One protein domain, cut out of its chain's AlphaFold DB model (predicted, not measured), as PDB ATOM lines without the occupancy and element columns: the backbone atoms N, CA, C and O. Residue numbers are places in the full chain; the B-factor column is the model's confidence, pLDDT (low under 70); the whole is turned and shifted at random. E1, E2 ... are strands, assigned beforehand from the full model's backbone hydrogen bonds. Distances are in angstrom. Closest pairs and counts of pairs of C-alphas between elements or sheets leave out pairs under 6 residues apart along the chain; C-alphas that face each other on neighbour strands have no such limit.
ATOM      1  N   LEU A  51     224.416 188.051 210.209       88.00
ATOM      2  CA  LEU A  51     222.998 187.818 209.883       88.00
ATOM      3  C   LEU A  51     222.239 189.114 209.559       88.00
ATOM      4  O   LEU A  51     221.014 189.107 209.431       88.00
ATOM      5  N   SER A  52     222.933 190.250 209.448       86.31
ATOM      6  CA  SER A  52     222.301 191.512 209.067       86.31
ATOM      7  C   SER A  52     221.624 191.382 207.699       86.31
ATOM      8  O   SER A  52     222.263 191.001 206.724       86.31
ATOM      9  N   GLY A  53     220.335 191.718 207.624       86.31
ATOM     10  CA  GLY A  53     219.530 191.599 206.403       86.31
ATOM     11  C   GLY A  53     218.774 190.273 206.255       86.31
ATOM     12  O   GLY A  53     217.895 190.184 205.402       86.31
ATOM     13  N   TYR A  54     219.036 189.284 207.113       90.50
ATOM     14  CA  TYR A  54     218.270 188.042 207.144       90.50
ATOM     15  C   TYR A  54     216.991 188.217 207.970       90.50
ATOM     16  O   TYR A  54     217.000 188.811 209.052       90.50
ATOM     17  N   ALA A  55     215.882 187.656 207.491       89.12
ATOM     18  CA  ALA A  55     214.651 187.569 208.260       89.12
ATOM     19  C   ALA A  55     214.749 186.418 209.271       89.12
ATOM     20  O   ALA A  55     215.137 185.310 208.912       89.12
ATOM     21  N   LYS A  56     214.381 186.677 210.532       90.38
ATOM     22  CA  LYS A  56     214.343 185.673 211.605       90.38
ATOM     23  C   LYS A  56     212.937 185.113 211.763       90.38
ATOM     24  O   LYS A  56     211.994 185.862 212.021       90.38
ATOM     25  N   TYR A  57     212.825 183.794 211.746       86.56
ATOM     26  CA  TYR A  57     211.590 183.083 212.043       86.56
ATOM     27  C   TYR A  57     211.808 182.212 213.267       86.56
ATOM     28  O   TYR A  57     212.450 181.167 213.187       86.56
ATOM     29  N   ALA A  58     211.285 182.665 214.406       81.25
ATOM     30  CA  ALA A  58     211.263 181.853 215.611       81.25
ATOM     31  C   ALA A  58     210.320 180.670 215.383       81.25
ATOM     32  O   ALA A  58     209.132 180.846 215.106       81.25
ATOM     33  N   ASN A  59     210.871 179.470 215.464       68.06
ATOM     34  CA  ASN A  59     210.124 178.231 215.398       68.06
ATOM     35  C   ASN A  59     210.905 177.211 216.214       68.06
ATOM     36  O   ASN A  59     212.114 177.102 216.023       68.06
ATOM     37  N   GLY A  60     210.236 176.508 217.122       64.81
ATOM     38  CA  GLY A  60     210.951 175.659 218.054       64.81
ATOM     39  C   GLY A  60     210.092 174.753 218.900       64.81
ATOM     40  O   GLY A  60     209.304 175.209 219.724       64.81
ATOM     41  N   GLY A  61     210.311 173.455 218.718       75.19
ATOM     42  CA  GLY A  61     210.074 172.436 219.727       75.19
ATOM     43  C   GLY A  61     211.412 171.809 220.108       75.19
ATOM     44  O   GLY A  61     212.359 171.814 219.319       75.19
ATOM     45  N   THR A  62     211.491 171.272 221.318       86.00
ATOM     46  CA  THR A  62     212.617 170.432 221.728       86.00
ATOM     47  C   THR A  62     212.333 169.008 221.288       86.00
ATOM     48  O   THR A  62     211.289 168.454 221.632       86.00
ATOM     49  N   GLN A  63     213.254 168.417 220.537       87.50
ATOM     50  CA  GLN A  63     213.134 167.044 220.067       87.50
ATOM     51  C   GLN A  63     214.413 166.261 220.401       87.50
ATOM     52  O   GLN A  63     215.511 166.815 220.308       87.50
ATOM     53  N   PRO A  64     214.295 164.999 220.845       89.06
ATOM     54  CA  PRO A  64     215.455 164.160 221.102       89.06
ATOM     55  C   PRO A  64     216.042 163.623 219.791       89.06
ATOM     56  O   PRO A  64     215.313 163.167 218.912       89.06
ATOM     57  N   LEU A  65     217.367 163.627 219.712       90.31
ATOM     58  CA  LEU A  65     218.161 162.883 218.738       90.31
ATOM     59  C   LEU A  65     218.264 161.411 219.164       90.31
ATOM     60  O   LEU A  65     218.048 161.073 220.331       90.31
ATOM     61  N   VAL A  66     218.688 160.533 218.250       82.81
ATOM     62  CA  VAL A  66     218.976 159.113 218.560       82.81
ATOM     63  C   VAL A  66     220.022 158.972 219.672       82.81
ATOM     64  O   VAL A  66     219.927 158.081 220.513       82.81
ATOM     65  N   SER A  67     220.978 159.900 219.729       82.75
ATOM     66  CA  SER A  67     222.018 159.991 220.761       82.75
ATOM     67  C   SER A  67     221.512 160.446 222.139       82.75
ATOM     68  O   SER A  67     222.312 160.605 223.058       82.75
ATOM     69  N   GLN A  68     220.201 160.673 222.303       87.00
ATOM     70  CA  GLN A  68     219.556 161.251 223.494       87.00
ATOM     71  C   GLN A  68     219.943 162.706 223.794       87.00
ATOM     72  O   GLN A  68     219.452 163.285 224.765       87.00
ATOM     73  N   VAL A  69     220.772 163.325 222.951       92.31
ATOM     74  CA  VAL A  69     220.928 164.781 222.923       92.31
ATOM     75  C   VAL A  69     219.572 165.394 222.589       92.31
ATOM     76  O   VAL A  69     218.879 164.929 221.685       92.31
ATOM     77  N   THR A  70     219.181 166.450 223.290       93.38
ATOM     78  CA  THR A  70     218.017 167.239 222.898       93.38
ATOM     79  C   THR A  70     218.449 168.361 221.970       93.38
ATOM     80  O   THR A  70     219.426 169.064 222.225       93.38
ATOM     81  N   CYS A  71     217.714 168.526 220.877       92.62
ATOM     82  CA  CYS A  71     217.864 169.636 219.958       92.62
ATOM     83  C   CYS A  71     216.621 170.510 220.051       92.62
ATOM     84  O   CYS A  71     215.512 170.083 219.720       92.62
ATOM     85  N   THR A  72     216.805 171.745 220.496       90.69
ATOM     86  CA  THR A  72     215.795 172.787 220.371       90.69
ATOM     87  C   THR A  72     216.129 173.603 219.142       90.69
ATOM     88  O   THR A  72     217.192 174.222 219.047       90.69
ATOM     89  N   PHE A  73     215.203 173.603 218.192       87.44
ATOM     90  CA  PHE A  73     215.276 174.550 217.101       87.44
ATOM     91  C   PHE A  73     214.839 175.923 217.619       87.44
ATOM     92  O   PHE A  73     213.764 176.020 218.193       87.44
ATOM     93  N   GLU A  74     215.662 176.966 217.507       83.44
ATOM     94  CA  GLU A  74     215.294 178.286 218.048       83.44
ATOM     95  C   GLU A  74     214.800 179.236 216.956       83.44
ATOM     96  O   GLU A  74     213.829 179.975 217.150       83.44
ATOM     97  N   ALA A  75     215.485 179.249 215.806       84.75
ATOM     98  CA  ALA A  75     215.131 180.118 214.692       84.75
ATOM     99  C   ALA A  75     215.742 179.698 213.352       84.75
ATOM    100  O   ALA A  75     216.901 179.282 213.297       84.75
ATOM    101  N   VAL A  76     214.987 179.927 212.270       88.94
ATOM    102  CA  VAL A  76     215.508 179.966 210.892       88.94
ATOM    103  C   VAL A  76     215.869 181.410 210.530       88.94
ATOM    104  O   VAL A  76     215.102 182.324 210.845       88.94
ATOM    105  N   TYR A  77     216.953 181.600 209.781       89.88
ATOM    106  CA  TYR A  77     217.287 182.837 209.085       89.88
ATOM    107  C   TYR A  77     217.436 182.603 207.573       89.88
ATOM    108  O   TYR A  77     218.112 181.660 207.161       89.88
ATOM    109  N   TYR A  78     216.821 183.462 206.754       88.19
ATOM    110  CA  TYR A  78     217.025 183.557 205.296       88.19
ATOM    111  C   TYR A  78     216.613 184.956 204.798       88.19
ATOM    112  O   TYR A  78     215.828 185.640 205.460       88.19
ATOM    113  N   ASP A  79     217.157 185.416 203.670       89.06
ATOM    114  CA  ASP A  79     216.699 186.637 202.990       89.06
ATOM    115  C   ASP A  79     215.616 186.315 201.935       89.06
ATOM    116  O   ASP A  79     215.267 185.157 201.717       89.06
ATOM    117  N   ASN A  80     215.068 187.318 201.243       85.62
ATOM    118  CA  ASN A  80     214.023 187.082 200.229       85.62
ATOM    119  C   ASN A  80     214.473 186.191 199.060       85.62
ATOM    120  O   ASN A  80     213.627 185.598 198.392       85.62
ATOM    121  N   ASN A  81     215.777 186.112 198.803       89.88
ATOM    122  CA  ASN A  81     216.358 185.273 197.767       89.88
ATOM    123  C   ASN A  81     216.940 183.972 198.344       89.88
ATOM    124  O   ASN A  81     217.433 183.154 197.586       89.88
ATOM    125  N   TRP A  82     216.834 183.728 199.651       92.31
ATOM    126  CA  TRP A  82     217.477 182.616 200.348       92.31
ATOM    127  C   TRP A  82     219.002 182.587 200.182       92.31
ATOM    128  O   TRP A  82     219.607 181.520 200.223       92.31
ATOM    129  N   SER A  83     219.639 183.740 199.977       93.12
ATOM    130  CA  SER A  83     221.084 183.811 199.757       93.12
ATOM    131  C   SER A  83     221.849 183.405 201.017       93.12
ATOM    132  O   SER A  83     221.508 183.807 202.132       93.12
ATOM    133  N   MET A  84     222.919 182.638 200.850       92.31
ATOM    134  CA  MET A  84     223.830 182.257 201.927       92.31
ATOM    135  C   MET A  84     224.961 183.290 202.076       92.31
ATOM    136  O   MET A  84     225.296 183.973 201.105       92.31
ATOM    137  N   PRO A  85     225.584 183.409 203.265       84.88
ATOM    138  CA  PRO A  85     226.619 184.417 203.524       84.88
ATOM    139  C   PRO A  85     227.855 184.264 202.630       84.88
ATOM    140  O   PRO A  85     228.583 185.226 202.383       84.88
ATOM    141  N   HIS A  86     228.089 183.044 202.153       84.44
ATOM    142  CA  HIS A  86     229.107 182.677 201.182       84.44
ATOM    143  C   HIS A  86     228.675 181.405 200.453       84.44
ATOM    144  O   HIS A  86     227.834 180.649 200.944       84.44
ATOM    145  N   ALA A  87     229.259 181.170 199.280       82.62
ATOM    146  CA  ALA A  87     228.993 179.978 198.487       82.62
ATOM    147  C   ALA A  87     229.692 178.753 199.082       82.62
ATOM    148  O   ALA A  87     230.871 178.828 199.437       82.62
ATOM    149  N   LEU A  88     229.000 177.616 199.112       81.94
ATOM    150  CA  LEU A  88     229.614 176.323 199.402       81.94
ATOM    151  C   LEU A  88     229.947 175.611 198.090       81.94
ATOM    152  O   LEU A  88     229.112 175.537 197.187       81.94
ATOM    153  N   GLN A  89     231.153 175.057 197.985       80.25
ATOM    154  CA  GLN A  89     231.479 174.134 196.904       80.25
ATOM    155  C   GLN A  89     230.944 172.744 197.257       80.25
ATOM    156  O   GLN A  89     231.378 172.126 198.226       80.25
ATOM    157  N   THR A  90     230.011 172.245 196.455       76.56
ATOM    158  CA  THR A  90     229.442 170.902 196.576       76.56
ATOM    159  C   THR A  90     229.942 170.014 195.436       76.56
ATOM    160  O   THR A  90     230.547 170.477 194.465       76.56
ATOM    161  N   GLN A  91     229.645 168.715 195.505       75.81
ATOM    162  CA  GLN A  91     229.917 167.788 194.398       75.81
ATOM    163  C   GLN A  91     229.130 168.111 193.111       75.81
ATOM    164  O   GLN A  91     229.438 167.567 192.053       75.81
ATOM    165  N   TYR A  92     228.123 168.989 193.190       76.44
ATOM    166  CA  TYR A  92     227.256 169.382 192.077       76.44
ATOM    167  C   TYR A  92     227.498 170.823 191.600       76.44
ATOM    168  O   TYR A  92     226.711 171.339 190.808       76.44
ATOM    169  N   GLY A  93     228.571 171.473 192.065       80.25
ATOM    170  CA  GLY A  93     228.915 172.854 191.730       80.25
ATOM    171  C   GLY A  93     228.863 173.775 192.945       80.25
ATOM    172  O   GLY A  93     229.059 173.339 194.075       80.25
ATOM    173  N   PHE A  94     228.629 175.065 192.720       86.00
ATOM    174  CA  PHE A  94     228.445 176.018 193.812       86.00
ATOM    175  C   PHE A  94     226.990 176.030 194.287       86.00
ATOM    176  O   PHE A  94     226.056 175.919 193.488       86.00
ATOM    177  N   ALA A  95     226.818 176.180 195.596       89.38
ATOM    178  CA  ALA A  95     225.540 176.407 196.244       89.38
ATOM    179  C   ALA A  95     225.551 177.783 196.916       89.38
ATOM    180  O   ALA A  95     226.304 178.003 197.870       89.38
ATOM    181  N   HIS A  96     224.713 178.699 196.429       94.25
ATOM    182  CA  HIS A  96     224.587 180.054 196.979       94.25
ATOM    183  C   HIS A  96     223.320 180.253 197.807       94.25
ATOM    184  O   HIS A  96     223.147 181.313 198.403       94.25
ATOM    185  N   HIS A  97     222.435 179.259 197.841       95.25
ATOM    186  CA  HIS A  97     221.091 179.403 198.380       95.25
ATOM    187  C   HIS A  97     220.813 178.373 199.469       95.25
ATOM    188  O   HIS A  97     221.305 177.246 199.402       95.25
ATOM    189  N   GLY A  98     220.028 178.742 200.476       94.62
ATOM    190  CA  GLY A  98     219.790 177.887 201.627       94.62
ATOM    191  C   GLY A  98     219.139 178.594 202.806       94.62
ATOM    192  O   GLY A  98     218.562 179.673 202.683       94.62
ATOM    193  N   ALA A  99     219.230 177.950 203.963       94.00
ATOM    194  CA  ALA A  99     218.736 178.478 205.224       94.00
ATOM    195  C   ALA A  99     219.764 178.284 206.340       94.00
ATOM    196  O   ALA A  99     220.567 177.346 206.326       94.00
ATOM    197  N   ILE A 100     219.709 179.167 207.332       94.56
ATOM    198  CA  ILE A 100     220.570 179.125 208.512       94.56
ATOM    199  C   ILE A 100     219.705 178.791 209.720       94.56
ATOM    200  O   ILE A 100     218.692 179.440 209.970       94.56
ATOM    201  N   TYR A 101     220.125 177.804 210.498       93.81
ATOM    202  CA  TYR A 101     219.429 177.351 211.692       93.81
ATOM    203  C   TYR A 101     220.240 177.730 212.922       93.81
ATOM    204  O   TYR A 101     221.436 177.457 212.974       93.81
ATOM    205  N   GLN A 102     219.595 178.317 213.926       93.44
ATOM    206  CA  GLN A 102     220.151 178.419 215.272       93.44
ATOM    207  C   GLN A 102     219.606 177.266 216.115       93.44
ATOM    208  O   GLN A 102     218.388 177.130 216.277       93.44
ATOM    209  N   LEU A 103     220.516 176.430 216.610       93.50
ATOM    210  CA  LEU A 103     220.214 175.209 217.347       93.50
ATOM    211  C   LEU A 103     220.748 175.336 218.771       93.50
ATOM    212  O   LEU A 103     221.911 175.693 218.956       93.50
ATOM    213  N   LEU A 104     219.932 174.986 219.761       93.06
ATOM    214  CA  LEU A 104     220.393 174.711 221.117       93.06
ATOM    215  C   LEU A 104     220.452 173.196 221.302       93.06
ATOM    216  O   LEU A 104     219.425 172.518 221.274       93.06
ATOM    217  N   LEU A 105     221.662 172.674 221.476       94.44
ATOM    218  CA  LEU A 105     221.915 171.253 221.676       94.44
ATOM    219  C   LEU A 105     222.317 171.017 223.127       94.44
ATOM    220  O   LEU A 105     223.235 171.674 223.617       94.44
ATOM    221  N   ALA A 106     221.658 170.082 223.803       95.69
ATOM    222  CA  ALA A 106     221.986 169.711 225.174       95.69
ATOM    223  C   ALA A 106     222.205 168.201 225.286       95.69
ATOM    224  O   ALA A 106     221.368 167.408 224.860       95.69
ATOM    225  N   ASN A 107     223.336 167.801 225.865       96.94
ATOM    226  CA  ASN A 107     223.684 166.414 226.133       96.94
ATOM    227  C   ASN A 107     223.369 166.070 227.601       96.94
ATOM    228  O   ASN A 107     224.201 166.322 228.472       96.94
ATOM    229  N   PRO A 108     222.207 165.469 227.908       95.88
ATOM    230  CA  PRO A 108     221.869 165.081 229.277       95.88
ATOM    231  C   PRO A 108     222.576 163.794 229.728       95.88
ATOM    232  O   PRO A 108     222.403 163.366 230.869       95.88
ATOM    233  N   THR A 109     223.318 163.126 228.840       94.94
ATOM    234  CA  THR A 109     223.892 161.806 229.110       94.94
ATOM    235  C   THR A 109     225.179 161.897 229.934       94.94
ATOM    236  O   THR A 109     225.813 162.946 230.031       94.94
ATOM    237  N   GLY A 110     225.591 160.766 230.514       95.88
ATOM    238  CA  GLY A 110     226.860 160.631 231.237       95.88
ATOM    239  C   GLY A 110     228.089 160.416 230.342       95.88
ATOM    240  O   GLY A 110     229.175 160.183 230.866       95.88
ATOM    241  N   SER A 111     227.941 160.458 229.014       95.44
ATOM    242  CA  SER A 111     229.019 160.213 228.046       95.44
ATOM    243  C   SER A 111     229.122 161.331 227.007       95.44
ATOM    244  O   SER A 111     228.174 162.080 226.781       95.44
ATOM    245  N   ASN A 112     230.284 161.440 226.359       95.94
ATOM    246  CA  ASN A 112     230.432 162.310 225.193       95.94
ATOM    247  C   ASN A 112     229.466 161.864 224.089       95.94
ATOM    248  O   ASN A 112     229.338 160.665 223.839       95.94
ATOM    249  N   GLN A 113     228.846 162.827 223.412       96.62
ATOM    250  CA  GLN A 113     228.009 162.586 222.239       96.62
ATOM    251  C   GLN A 113     228.604 163.296 221.025       96.62
ATOM    252  O   GLN A 113     229.104 164.418 221.141       96.62
ATOM    253  N   THR A 114     228.541 162.640 219.871       95.31
ATOM    254  CA  THR A 114     228.873 163.230 218.570       95.31
ATOM    255  C   THR A 114     227.583 163.385 217.783       95.31
ATOM    256  O   THR A 114     226.743 162.490 217.802       95.31
ATOM    257  N   ILE A 115     227.430 164.525 217.124       94.56
ATOM    258  CA  ILE A 115     226.283 164.858 216.284       94.56
ATOM    259  C   ILE A 115     226.831 165.217 214.912       94.56
ATOM    260  O   ILE A 115     227.741 166.042 214.816       94.56
ATOM    261  N   VAL A 116     226.279 164.622 213.866       94.44
ATOM    262  CA  VAL A 116     226.717 164.798 212.483       94.44
ATOM    263  C   VAL A 116     225.646 165.556 211.697       94.44
ATOM    264  O   VAL A 116     224.504 165.103 211.572       94.44
ATOM    265  N   ALA A 117     226.003 166.719 211.153       92.88
ATOM    266  CA  ALA A 117     225.114 167.502 210.297       92.88
ATOM    267  C   ALA A 117     224.770 166.719 209.016       92.88
ATOM    268  O   ALA A 117     225.617 166.062 208.415       92.88
ATOM    269  N   GLY A 118     223.501 166.754 208.620       90.56
ATOM    270  CA  GLY A 118     222.953 166.029 207.474       90.56
ATOM    271  C   GLY A 118     222.639 164.553 207.735       90.56
ATOM    272  O   GLY A 118     221.893 163.961 206.950       90.56
ATOM    273  N   TYR A 119     223.154 163.979 208.829       90.75
ATOM    274  CA  TYR A 119     222.906 162.592 209.232       90.75
ATOM    275  C   TYR A 119     222.043 162.487 210.492       90.75
ATOM    276  O   TYR A 119     221.007 161.834 210.455       90.75
ATOM    277  N   ASP A 120     222.431 163.140 211.590       92.44
ATOM    278  CA  ASP A 120     221.638 163.158 212.829       92.44
ATOM    279  C   ASP A 120     220.606 164.290 212.812       92.44
ATOM    280  O   ASP A 120     219.516 164.166 213.360       92.44
ATOM    281  N   ILE A 121     220.950 165.401 212.159       92.19
ATOM    282  CA  ILE A 121     220.093 166.574 211.994       92.19
ATOM    283  C   ILE A 121     220.118 166.967 210.526       92.19
ATOM    284  O   ILE A 121     221.188 167.258 209.993       92.19
ATOM    285  N   LYS A 122     218.958 167.027 209.874       92.38
ATOM    286  CA  LYS A 122     218.850 167.366 208.456       92.38
ATOM    287  C   LYS A 122     217.857 168.489 208.212       92.38
ATOM    288  O   LYS A 122     216.796 168.563 208.832       92.38
ATOM    289  N   SER A 123     218.201 169.375 207.286       92.31
ATOM    290  CA  SER A 123     217.271 170.391 206.819       92.31
ATOM    291  C   SER A 123     216.205 169.749 205.937       92.31
ATOM    292  O   SER A 123     216.495 168.909 205.089       92.31
ATOM    293  N   ASN A 124     214.954 170.152 206.134       90.12
ATOM    294  CA  ASN A 124     213.848 169.753 205.280       90.12
ATOM    295  C   ASN A 124     213.282 171.004 204.603       90.12
ATOM    296  O   ASN A 124     212.423 171.704 205.158       90.12
ATOM    297  N   THR A 138     219.448 169.094 200.181       92.19
ATOM    298  CA  THR A 138     220.313 169.985 200.950       92.19
ATOM    299  C   THR A 138     221.604 169.306 201.393       92.19
ATOM    300  O   THR A 138     221.662 168.082 201.558       92.19
ATOM    301  N   SER A 139     222.635 170.128 201.576       91.62
ATOM    302  CA  SER A 139     223.896 169.801 202.233       91.62
ATOM    303  C   SER A 139     224.008 170.630 203.505       91.62
ATOM    304  O   SER A 139     223.880 171.854 203.463       91.62
ATOM    305  N   GLU A 140     224.253 169.971 204.628       92.75
ATOM    306  CA  GLU A 140     224.307 170.607 205.939       92.75
ATOM    307  C   GLU A 140     225.732 170.654 206.492       92.75
ATOM    308  O   GLU A 140     226.511 169.719 206.326       92.75
ATOM    309  N   THR A 141     226.064 171.737 207.188       93.69
ATOM    310  CA  THR A 141     227.305 171.864 207.960       93.69
ATOM    311  C   THR A 141     227.042 172.705 209.200       93.69
ATOM    312  O   THR A 141     226.215 173.623 209.170       93.69
ATOM    313  N   PHE A 142     227.711 172.408 210.309       95.06
ATOM    314  CA  PHE A 142     227.719 173.329 211.437       95.06
ATOM    315  C   PHE A 142     228.660 174.493 211.150       95.06
ATOM    316  O   PHE A 142     229.631 174.364 210.405       95.06
ATOM    317  N   TYR A 143     228.365 175.638 211.755       92.88
ATOM    318  CA  TYR A 143     229.089 176.872 211.522       92.88
ATOM    319  C   TYR A 143     229.292 177.647 212.815       92.88
ATOM    320  O   TYR A 143     228.355 177.883 213.585       92.88
ATOM    321  N   ASP A 144     230.533 178.071 213.033       89.25
ATOM    322  CA  ASP A 144     230.883 179.027 214.073       89.25
ATOM    323  C   ASP A 144     231.109 180.406 213.434       89.25
ATOM    324  O   ASP A 144     232.128 180.616 212.775       89.25
ATOM    325  N   PRO A 145     230.210 181.384 213.638       84.50
ATOM    326  CA  PRO A 145     230.355 182.710 213.048       84.50
ATOM    327  C   PRO A 145     231.526 183.522 213.616       84.50
ATOM    328  O   PRO A 145     231.956 184.480 212.973       84.50
ATOM    329  N   GLY A 146     232.043 183.169 214.799       85.75
ATOM    330  CA  GLY A 146     233.192 183.843 215.402       85.75
ATOM    331  C   GLY A 146     234.497 183.501 214.688       85.75
ATOM    332  O   GLY A 146     235.296 184.389 214.390       85.75
ATOM    333  N   THR A 147     234.694 182.220 214.373       86.38
ATOM    334  CA  THR A 147     235.886 181.720 213.665       86.38
ATOM    335  C   THR A 147     235.683 181.565 212.159       86.38
ATOM    336  O   THR A 147     236.658 181.403 211.425       86.38
ATOM    337  N   LYS A 148     234.431 181.641 211.693       85.62
ATOM    338  CA  LYS A 148     233.983 181.297 210.334       85.62
ATOM    339  C   LYS A 148     234.300 179.853 209.943       85.62
ATOM    340  O   LYS A 148     234.431 179.549 208.760       85.62
ATOM    341  N   ALA A 149     234.472 178.979 210.932       86.94
ATOM    342  CA  ALA A 149     234.773 177.580 210.695       86.94
ATOM    343  C   ALA A 149     233.495 176.807 210.371       86.94
ATOM    344  O   ALA A 149     232.467 176.971 211.030       86.94
ATOM    345  N   GLU A 150     233.605 175.927 209.382       90.75
ATOM    346  CA  GLU A 150     232.605 174.919 209.055       90.75
ATOM    347  C   GLU A 150     233.087 173.549 209.506       90.75
ATOM    348  O   GLU A 150     234.270 173.218 209.376       90.75
ATOM    349  N   PHE A 151     232.171 172.740 210.024       91.94
ATOM    350  CA  PHE A 151     232.491 171.395 210.479       91.94
ATOM    351  C   PHE A 151     231.267 170.483 210.386       91.94
ATOM    352  O   PHE A 151     230.143 170.865 210.701       91.94
ATOM    353  N   ALA A 152     231.491 169.242 209.957       92.81
ATOM    354  CA  ALA A 152     230.421 168.261 209.798       92.81
ATOM    355  C   ALA A 152     229.979 167.641 211.135       92.81
ATOM    356  O   ALA A 152     228.838 167.205 211.263       92.81
ATOM    357  N   GLU A 153     230.868 167.610 212.133       95.12
ATOM    358  CA  GLU A 153     230.640 166.935 213.412       95.12
ATOM    359  C   GLU A 153     230.766 167.888 214.598       95.12
ATOM    360  O   GLU A 153     231.757 168.608 214.737       95.12
ATOM    361  N   LEU A 154     229.805 167.824 215.512       95.06
ATOM    362  CA  LEU A 154     229.838 168.513 216.792       95.06
ATOM    363  C   LEU A 154     229.971 167.492 217.922       95.06
ATOM    364  O   LEU A 154     229.154 166.582 218.043       95.06
ATOM    365  N   ARG A 155     230.964 167.677 218.795       95.44
ATOM    366  CA  ARG A 155     231.105 166.894 220.031       95.44
ATOM    367  C   ARG A 155     230.619 167.687 221.237       95.44
ATOM    368  O   ARG A 155     231.022 168.846 221.404       95.44
ATOM    369  N   LEU A 156     229.800 167.043 222.068       95.56
ATOM    370  CA  LEU A 156     229.279 167.566 223.331       95.56
ATOM    371  C   LEU A 156     229.724 166.688 224.501       95.56
ATOM    372  O   LEU A 156     229.534 165.468 224.478       95.56
ATOM    373  N   ALA A 157     230.286 167.307 225.534       97.31
ATOM    374  CA  ALA A 157     230.642 166.634 226.780       97.31
ATOM    375  C   ALA A 157     229.390 166.243 227.601       97.31
ATOM    376  O   ALA A 157     228.301 166.765 227.336       97.31
ATOM    377  N   PRO A 158     229.501 165.336 228.594       97.50
ATOM    378  CA  PRO A 158     228.405 165.025 229.510       97.50
ATOM    379  C   PRO A 158     227.863 166.286 230.189       97.50
ATOM    380  O   PRO A 158     228.633 167.072 230.741       97.50
ATOM    381  N   GLY A 159     226.545 166.478 230.156       95.19
ATOM    382  CA  GLY A 159     225.873 167.645 230.738       95.19
ATOM    383  C   GLY A 159     226.061 168.955 229.964       95.19
ATOM    384  O   GLY A 159     225.538 169.986 230.389       95.19
ATOM    385  N   GLU A 160     226.794 168.955 228.847       96.38
ATOM    386  CA  GLU A 160     227.041 170.170 228.078       96.38
ATOM    387  C   GLU A 160     225.777 170.642 227.349       96.38
ATOM    388  O   GLU A 160     225.047 169.849 226.758       96.38
ATOM    389  N   SER A 161     225.553 171.957 227.344       95.06
ATOM    390  CA  SER A 161     224.610 172.621 226.443       95.06
ATOM    391  C   SER A 161     225.345 173.656 225.599       95.06
ATOM    392  O   SER A 161     226.132 174.438 226.135       95.06
ATOM    393  N   ARG A 162     225.090 173.675 224.291       92.38
ATOM    394  CA  ARG A 162     225.769 174.560 223.340       92.38
ATOM    395  C   ARG A 162     224.793 175.081 222.292       92.38
ATOM    396  O   ARG A 162     224.065 174.306 221.672       92.38
ATOM    397  N   THR A 163     224.822 176.391 222.062       92.69
ATOM    398  CA  THR A 163     224.162 177.008 220.908       92.69
ATOM    399  C   THR A 163     225.119 177.006 219.724       92.69
ATOM    400  O   THR A 163     226.245 177.487 219.844       92.69
ATOM    401  N   VAL A 164     224.674 176.484 218.586       93.31
ATOM    402  CA  VAL A 164     225.444 176.434 217.336       93.31
ATOM    403  C   VAL A 164     224.594 176.919 216.169       93.31
ATOM    404  O   VAL A 164     223.362 176.873 216.227       93.31
ATOM    405  N   TYR A 165     225.246 177.360 215.094       94.38
ATOM    406  CA  TYR A 165     224.571 177.561 213.820       94.38
ATOM    407  C   TYR A 165     224.768 176.345 212.921       94.38
ATOM    408  O   TYR A 165     225.814 175.699 212.951       94.38
ATOM    409  N   MET A 166     223.761 176.041 212.112       95.25
ATOM    410  CA  MET A 166     223.854 175.075 211.025       95.25
ATOM    411  C   MET A 166     223.471 175.771 209.724       95.25
ATOM    412  O   MET A 166     222.427 176.419 209.640       95.25
ATOM    413  N   LEU A 167     224.325 175.648 208.717       94.88
ATOM    414  CA  LEU A 167     224.074 176.113 207.361       94.88
ATOM    415  C   LEU A 167     223.506 174.941 206.564       94.88
ATOM    416  O   LEU A 167     224.104 173.866 206.545       94.88
ATOM    417  N   ALA A 168     222.362 175.139 205.917       94.88
ATOM    418  CA  ALA A 168     221.756 174.158 205.028       94.88
ATOM    419  C   ALA A 168     221.690 174.723 203.613       94.88
ATOM    420  O   ALA A 168     220.818 175.532 203.292       94.88
ATOM    421  N   TYR A 169     222.623 174.292 202.776       94.31
ATOM    422  CA  TYR A 169     222.744 174.710 201.388       94.31
ATOM    423  C   TYR A 169     221.858 173.848 200.500       94.31
ATOM    424  O   TYR A 169     221.954 172.624 200.545       94.31
ATOM    425  N   ILE A 170     221.048 174.457 199.640       94.00
ATOM    426  CA  ILE A 170     220.431 173.759 198.508       94.00
ATOM    427  C   ILE A 170     221.566 173.314 197.584       94.00
ATOM    428  O   ILE A 170     222.407 174.123 197.206       94.00
ATOM    429  N   THR A 171     221.624 172.022 197.254       87.56
ATOM    430  CA  THR A 171     222.845 171.352 196.756       87.56
ATOM    431  C   THR A 171     223.503 171.977 195.523       87.56
ATOM    432  O   THR A 171     224.696 171.758 195.309       87.56
ATOM    433  N   ASN A 172     222.756 172.731 194.715       87.38
ATOM    434  CA  ASN A 172     223.267 173.591 193.651       87.38
ATOM    435  C   ASN A 172     222.237 174.678 193.291       87.38
ATOM    436  O   ASN A 172     221.043 174.541 193.575       87.38
ATOM    437  N   PRO A 186     211.494 176.575 205.649       87.69
ATOM    438  CA  PRO A 186     212.356 175.447 205.912       87.69
ATOM    439  C   PRO A 186     212.074 174.923 207.322       87.69
ATOM    440  O   PRO A 186     211.767 175.675 208.253       87.69
ATOM    441  N   SER A 187     212.164 173.609 207.470       87.94
ATOM    442  CA  SER A 187     212.001 172.913 208.745       87.94
ATOM    443  C   SER A 187     213.243 172.081 209.047       87.94
ATOM    444  O   SER A 187     214.182 172.046 208.247       87.94
ATOM    445  N   LEU A 188     213.284 171.472 210.228       88.81
ATOM    446  CA  LEU A 188     214.397 170.648 210.674       88.81
ATOM    447  C   LEU A 188     213.869 169.262 211.031       88.81
ATOM    448  O   LEU A 188     212.891 169.153 211.771       88.81
ATOM    449  N   ASP A 189     214.526 168.235 210.516       87.94
ATOM    450  CA  ASP A 189     214.338 166.854 210.933       87.94
ATOM    451  C   ASP A 189     215.520 166.467 211.830       87.94
ATOM    452  O   ASP A 189     216.661 166.423 211.374       87.94
ATOM    453  N   VAL A 190     215.270 166.242 213.121       84.00
ATOM    454  CA  VAL A 190     216.315 165.845 214.087       84.00
ATOM    455  C   VAL A 190     216.436 164.328 214.225       84.00
ATOM    456  O   VAL A 190     216.984 163.830 215.210       84.00
ATOM    457  N   ASN A 191     215.866 163.581 213.279       79.81
ATOM    458  CA  ASN A 191     216.034 162.145 213.204       79.81
ATOM    459  C   ASN A 191     215.746 161.596 211.790       79.81
ATOM    460  O   ASN A 191     214.897 160.713 211.619       79.81
ATOM    461  N   PRO A 192     216.465 162.072 210.759       73.69
ATOM    462  CA  PRO A 192     216.164 161.740 209.363       73.69
ATOM    463  C   PRO A 192     216.340 160.242 209.055       73.69
ATOM    464  O   PRO A 192     215.788 159.725 208.086       73.69
TER     465      PRO A 192
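Overview. This is residues 51 to 124, 138 to 172 and 186 to 192 of the 199 residues of an uncharacterized protein of Methanocella sp. PtaU1.Bin125 (UniProt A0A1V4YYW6). A long, strongly twisted sheet makes one wall, with E3, E5 and E11 side by side along the longest axis and E8 and E9 continuing from E11, while two small strand pairs, E6 with E10 and E7 with E12, make a loose, incomplete second layer over one side of it. At one end the sharply bent hairpin of E4 and E5 turns away from this wall; at the other lies the turn from E5 to E6. The printed part has 116 residues with twelve named strands, E1 to E12 in order, and no named helix: the class is all strand, and the strand pairs are antiparallel. The whole is compact, with a radius of gyration of the C-alphas of 13.8 A and spans of 42 by 30 by 28 A.

Along the chain. E1, residues 55 to 58, begins with C-alpha 55 at (214.651, 187.569, 208.260). E2 is residues 62 to 64, and E3, residues 70 to 78, is 24.0 A long. E4, residues 83 to 90, measures 15.7 A and bends by 88 degrees at residue 86. E5, residues 93 to 106, is the longest strand by residues, 34.3 A, and bends by 73 degrees at residue 97; its C-alpha 106 is at (221.986, 169.711, 225.174). E6 is residues 113 to 116 and E7 residues 122 to 124. E8, residues 138 to 144, is 19.1 A long. E9, residues 149 to 151, runs on into E10, residues 153 to 156, at 91 degrees. E11, residues 161 to 170, is 28.3 A long. E12, residues 187 to 189, ends with C-alpha 189 at (214.338, 166.854, 210.933).

Arrangement. In the branched sheet, E3 and E4 lie on one side of E5 and E11 on the other side. N 72 is 2.8 A from O 104 between E3 and E5, N 95 is 2.9 A from O 88 in the hairpin of E4 and E5, and N 101 is 2.8 A from O 166 between E5 and E11. Beside E3, E1 and E2 lie on the side away from E5, with N 57 to O 76 at 2.9 A and, in the hairpin of E2 and E3, N 63 to O 71 at 2.9 A. E8 is the neighbour of E11, with N 141 to O 167 at 3.0 A, and forms a hairpin with the edge strand E9, with N 142 to O 151 at 2.9 A. E6 and E10 pair through N 115 and O 154, 2.8 A; E7 and E12 through N 122 and O 189, 2.8 A. The closest C-alphas of E7 and E11 are those of Ser 123 and Ala 168, 6.1 A apart.

Size, cuts and confidence. The C-alphas farthest apart, of Asn 81 and Gly 110, are 42.9 A apart. Residues 125 to 137 and 173 to 185 are not printed, with C-alpha gaps of 7.8 A and 16.5 A. Of the links printed whole, that from E5 to E6 is short and the others are tight. The mean pLDDT of the printed part is 89.6; residues 59 to 60 are under 70.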